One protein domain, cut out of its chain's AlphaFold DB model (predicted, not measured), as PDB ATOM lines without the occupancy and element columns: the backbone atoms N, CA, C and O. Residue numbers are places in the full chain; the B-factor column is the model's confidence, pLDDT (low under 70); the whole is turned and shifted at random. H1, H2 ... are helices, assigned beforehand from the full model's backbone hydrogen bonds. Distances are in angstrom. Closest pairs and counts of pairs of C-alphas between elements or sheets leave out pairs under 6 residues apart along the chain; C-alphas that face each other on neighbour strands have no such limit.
ATOM      1  N   PRO A 615      18.432  77.525  27.114       82.06
ATOM      2  CA  PRO A 615      18.153  78.628  26.192       82.06
ATOM      3  C   PRO A 615      19.204  78.764  25.080       82.06
ATOM      4  O   PRO A 615      18.899  79.349  24.045       82.06
ATOM      5  N   LEU A 616      20.408  78.241  25.330       85.56
ATOM      6  CA  LEU A 616      21.596  78.196  24.477       85.56
ATOM      7  C   LEU A 616      22.323  76.857  24.744       85.56
ATOM      8  O   LEU A 616      22.088  76.257  25.801       85.56
ATOM      9  N   PRO A 617      23.204  76.378  23.847       88.81
ATOM     10  CA  PRO A 617      24.064  75.223  24.101       88.81
ATOM     11  C   PRO A 617      24.897  75.374  25.383       88.81
ATOM     12  O   PRO A 617      25.320  76.473  25.744       88.81
ATOM     13  N   LEU A 618      25.179  74.256  26.062       86.62
ATOM     14  CA  LEU A 618      25.924  74.258  27.330       86.62
ATOM     15  C   LEU A 618      27.336  74.857  27.189       86.62
ATOM     16  O   LEU A 618      27.812  75.523  28.102       86.62
ATOM     17  N   GLU A 619      27.980  74.666  26.039       89.31
ATOM     18  CA  GLU A 619      29.280  75.262  25.715       89.31
ATOM     19  C   GLU A 619      29.211  76.795  25.609       89.31
ATOM     20  O   GLU A 619      30.022  77.490  26.218       89.31
ATOM     21  N   GLU A 620      28.195  77.341  24.931       89.75
ATOM     22  CA  GLU A 620      27.967  78.791  24.847       89.75
ATOM     23  C   GLU A 620      27.681  79.381  26.238       89.75
ATOM     24  O   GLU A 620      28.263  80.399  26.614       89.75
ATOM     25  N   LEU A 621      26.876  78.694  27.058       89.19
ATOM     26  CA  LEU A 621      26.615  79.085  28.449       89.19
ATOM     27  C   LEU A 621      27.875  79.037  29.329       89.19
ATOM     28  O   LEU A 621      28.073  79.936  30.148       89.19
ATOM     29  N   ASN A 622      28.744  78.037  29.150       91.19
ATOM     30  CA  ASN A 622      30.037  77.961  29.834       91.19
ATOM     31  C   ASN A 622      30.963  79.106  29.399       91.19
ATOM     32  O   ASN A 622      31.559  79.761  30.252       91.19
ATOM     33  N   ASN A 623      31.027  79.419  28.102       90.62
ATOM     34  CA  ASN A 623      31.815  80.536  27.579       90.62
ATOM     35  C   ASN A 623      31.305  81.891  28.106       90.62
ATOM     36  O   ASN A 623      32.100  82.718  28.557       90.62
ATOM     37  N   MET A 624      29.985  82.096  28.169       90.19
ATOM     38  CA  MET A 624      29.385  83.253  28.844       90.19
ATOM     39  C   MET A 624      29.711  83.282  30.346       90.19
ATOM     40  O   MET A 624      29.984  84.348  30.895       90.19
ATOM     41  N   TYR A 625      29.710  82.138  31.034       91.06
ATOM     42  CA  TYR A 625      30.062  82.065  32.455       91.06
ATOM     43  C   TYR A 625      31.536  82.416  32.707       91.06
ATOM     44  O   TYR A 625      31.830  83.196  33.615       91.06
ATOM     45  N   LEU A 626      32.455  81.932  31.867       90.56
ATOM     46  CA  LEU A 626      33.872  82.299  31.917       90.56
ATOM     47  C   LEU A 626      34.068  83.802  31.665       90.56
ATOM     48  O   LEU A 626      34.788  84.454  32.417       90.56
ATOM     49  N   GLN A 627      33.366  84.388  30.687       89.19
ATOM     50  CA  GLN A 627      33.354  85.844  30.481       89.19
ATOM     51  C   GLN A 627      32.767  86.609  31.681       89.19
ATOM     52  O   GLN A 627      33.236  87.700  31.997       89.19
ATOM     53  N   TYR A 628      31.755  86.060  32.364       87.62
ATOM     54  CA  TYR A 628      31.141  86.671  33.549       87.62
ATOM     55  C   TYR A 628      32.116  86.701  34.727       87.62
ATOM     56  O   TYR A 628      32.363  87.777  35.272       87.62
ATOM     57  N   VAL A 629      32.714  85.561  35.085       85.44
ATOM     58  CA  VAL A 629      33.670  85.469  36.202       85.44
ATOM     59  C   VAL A 629      34.950  86.260  35.916       85.44
ATOM     60  O   VAL A 629      35.452  86.932  36.812       85.44
ATOM     61  N   SER A 630      35.431  86.269  34.669       82.00
ATOM     62  CA  SER A 630      36.621  87.030  34.258       82.00
ATOM     63  C   SER A 630      36.414  88.546  34.150       82.00
ATOM     64  O   SER A 630      37.376  89.266  33.883       82.00
ATOM     65  N   ARG A 631      35.207  89.089  34.384       78.81
ATOM     66  CA  ARG A 631      35.058  90.550  34.526       78.81
ATOM     67  C   ARG A 631      35.818  91.021  35.784       78.81
ATOM     68  O   ARG A 631      35.597  90.454  36.857       78.81
ATOM     69  N   PRO A 632      36.598  92.121  35.732       57.00
ATOM     70  CA  PRO A 632      37.469  92.588  36.830       57.00
ATOM     71  C   PRO A 632      36.734  93.189  38.055       57.00
ATOM     72  O   PRO A 632      37.284  93.993  38.799       57.00
ATOM     73  N   ARG A 633      35.465  92.818  38.272       52.88
ATOM     74  CA  ARG A 633      34.699  93.035  39.517       52.88
ATOM     75  C   ARG A 633      34.073  91.746  40.078       52.88
ATOM     76  O   ARG A 633      33.357  91.809  41.070       52.88
ATOM     77  N   LEU A 634      34.290  90.601  39.426       46.44
ATOM     78  CA  LEU A 634      33.804  89.278  39.845       46.44
ATOM     79  C   LEU A 634      34.953  88.327  40.206       46.44
ATOM     80  O   LEU A 634      34.766  87.453  41.050       46.44
ATOM     81  N   ALA A 684      17.468  77.829  13.317       38.59
ATOM     82  CA  ALA A 684      18.760  78.499  13.472       38.59
ATOM     83  C   ALA A 684      18.593  80.011  13.724       38.59
ATOM     84  O   ALA A 684      19.165  80.546  14.672       38.59
ATOM     85  N   GLU A 685      17.732  80.692  12.960       41.09
ATOM     86  CA  GLU A 685      17.369  82.091  13.194       41.09
ATOM     87  C   GLU A 685      16.642  82.287  14.535       41.09
ATOM     88  O   GLU A 685      16.801  83.325  15.175       41.09
ATOM     89  N   ALA A 686      15.822  81.329  14.983       48.38
ATOM     90  CA  ALA A 686      15.164  81.410  16.288       48.38
ATOM     91  C   ALA A 686      16.166  81.274  17.448       48.38
ATOM     92  O   ALA A 686      16.003  81.955  18.465       48.38
ATOM     93  N   LEU A 687      17.220  80.462  17.292       40.28
ATOM     94  CA  LEU A 687      18.364  80.448  18.207       40.28
ATOM     95  C   LEU A 687      19.154  81.762  18.130       40.28
ATOM     96  O   LEU A 687      19.378  82.378  19.167       40.28
ATOM     97  N   GLN A 688      19.495  82.253  16.935       43.81
ATOM     98  CA  GLN A 688      20.236  83.511  16.768       43.81
ATOM     99  C   GLN A 688      19.477  84.725  17.332       43.81
ATOM    100  O   GLN A 688      20.070  85.568  17.997       43.81
ATOM    101  N   ARG A 689      18.148  84.800  17.169       47.75
ATOM    102  CA  ARG A 689      17.309  85.846  17.789       47.75
ATOM    103  C   ARG A 689      17.239  85.731  19.322       47.75
ATOM    104  O   ARG A 689      16.948  86.730  19.988       47.75
ATOM    105  N   ARG A 690      17.511  84.546  19.891       47.91
ATOM    106  CA  ARG A 690      17.640  84.321  21.343       47.91
ATOM    107  C   ARG A 690      19.041  84.672  21.857       47.91
ATOM    108  O   ARG A 690      19.119  85.408  22.838       47.91
ATOM    109  N   SER A 691      20.116  84.228  21.198       47.81
ATOM    110  CA  SER A 691      21.498  84.548  21.597       47.81
ATOM    111  C   SER A 691      21.803  86.041  21.453       47.81
ATOM    112  O   SER A 691      22.268  86.655  22.412       47.81
ATOM    113  N   ALA A 692      21.387  86.676  20.349       50.16
ATOM    114  CA  ALA A 692      21.514  88.124  20.130       50.16
ATOM    115  C   ALA A 692      20.826  88.986  21.211       50.16
ATOM    116  O   ALA A 692      21.111  90.175  21.340       50.16
ATOM    117  N   ASN A 693      19.924  88.404  22.009       59.22
ATOM    118  CA  ASN A 693      19.248  89.093  23.101       59.22
ATOM    119  C   ASN A 693      19.885  88.884  24.481       59.22
ATOM    120  O   ASN A 693      19.557  89.643  25.398       59.22
ATOM    121  N   LEU A 694      20.763  87.894  24.665       70.50
ATOM    122  CA  LEU A 694      21.183  87.408  25.981       70.50
ATOM    123  C   LEU A 694      22.478  88.078  26.482       70.50
ATOM    124  O   LEU A 694      23.506  87.439  26.672       70.50
ATOM    125  N   THR A 695      22.440  89.390  26.724       79.62
ATOM    126  CA  THR A 695      23.619  90.120  27.228       79.62
ATOM    127  C   THR A 695      24.014  89.695  28.651       79.62
ATOM    128  O   THR A 695      23.183  89.264  29.456       79.62
ATOM    129  N   LEU A 696      25.293  89.872  29.000       76.50
ATOM    130  CA  LEU A 696      25.851  89.401  30.274       76.50
ATOM    131  C   LEU A 696      25.244  90.071  31.526       76.50
ATOM    132  O   LEU A 696      25.334  89.548  32.634       76.50
ATOM    133  N   ASP A 697      24.595  91.219  31.347       73.75
ATOM    134  CA  ASP A 697      23.896  91.950  32.406       73.75
ATOM    135  C   ASP A 697      22.409  91.552  32.506       73.75
ATOM    136  O   ASP A 697      21.770  91.782  33.533       73.75
ATOM    137  N   LYS A 698      21.868  90.879  31.476       80.50
ATOM    138  CA  LYS A 698      20.565  90.199  31.527       80.50
ATOM    139  C   LYS A 698      20.680  88.821  32.194       80.50
ATOM    140  O   LYS A 698      19.819  88.499  33.011       80.50
ATOM    141  N   VAL A 699      21.731  88.030  31.919       83.88
ATOM    142  CA  VAL A 699      21.875  86.680  32.522       83.88
ATOM    143  C   VAL A 699      22.020  86.711  34.042       83.88
ATOM    144  O   VAL A 699      21.471  85.857  34.727       83.88
ATOM    145  N   GLU A 700      22.657  87.744  34.594       83.25
ATOM    146  CA  GLU A 700      22.808  87.924  36.042       83.25
ATOM    147  C   GLU A 700      21.456  88.039  36.786       83.25
ATOM    148  O   GLU A 700      21.329  87.684  37.961       83.25
ATOM    149  N   LEU A 701      20.404  88.479  36.090       81.06
ATOM    150  CA  LEU A 701      19.046  88.575  36.631       81.06
ATOM    151  C   LEU A 701      18.235  87.274  36.477       81.06
ATOM    152  O   LEU A 701      17.130  87.194  37.015       81.06
ATOM    153  N   LEU A 702      18.765  86.257  35.785       87.19
ATOM    154  CA  LEU A 702      18.114  84.956  35.617       87.19
ATOM    155  C   LEU A 702      18.282  84.107  36.880       87.19
ATOM    156  O   LEU A 702      19.388  83.847  37.349       87.19
ATOM    157  N   ASP A 703      17.168  83.629  37.415       85.69
ATOM    158  CA  ASP A 703      17.060  82.914  38.693       85.69
ATOM    159  C   ASP A 703      17.752  81.535  38.737       85.69
ATOM    160  O   ASP A 703      17.901  80.959  39.810       85.69
ATOM    161  N   TRP A 704      18.239  81.031  37.604       90.69
ATOM    162  CA  TRP A 704      19.084  79.832  37.497       90.69
ATOM    163  C   TRP A 704      20.573  80.136  37.240       90.69
ATOM    164  O   TRP A 704      21.394  79.226  37.283       90.69
TER     165      TRP A 704
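What this domain is: This is residues 615 to 634 and 684 to 704 of the 1055 residues of the protein "Receptor protein serine/threonine kinase" of Opisthorchis viverrini (UniProt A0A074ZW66). Look for three helices strung loosely along one elongated piece, with H2 at one end, H1 and little H3 near each other, and residues 629 to 634 sticking out at the other end. No two helices touch. The printed part has 41 residues, all helix in class, in the order H1, H2, H3. It is only just loose, close to compact, with a radius of gyration of the C-alphas of 10.9 A and spans of 33 by 19 by 17 A.

Where its parts are: Find C-alpha 618 at (25.924, 74.258, 27.330); from there H1 runs 16.3 A to residue 629. H2 takes residues 684 to 691, 10.5 A. H3, residues 696 to 699, 5.3 A, ends at C-alpha 699, (21.875, 86.680, 32.522).

How they stand to each other: H1 and H3 are close but not clearly touching; their closest C-alphas, of Tyr 628 and Leu 696, are 6.8 A apart. H2 is apart from H1 and from H3. In H1 and H2 every O i to N i+4 pair is within hydrogen-bond range; H3 is too short for one.

The domain as a whole: The farthest C-alphas, of Arg 633 and Ala 684, are 33.8 A apart. Residues 635 to 683 are not printed; C-alphas 634 and 684 stand 32.2 A apart across this cut. The link from H2 to H3 is tight. Confidence is under 70 at residues 632 to 634 and 684 to 693.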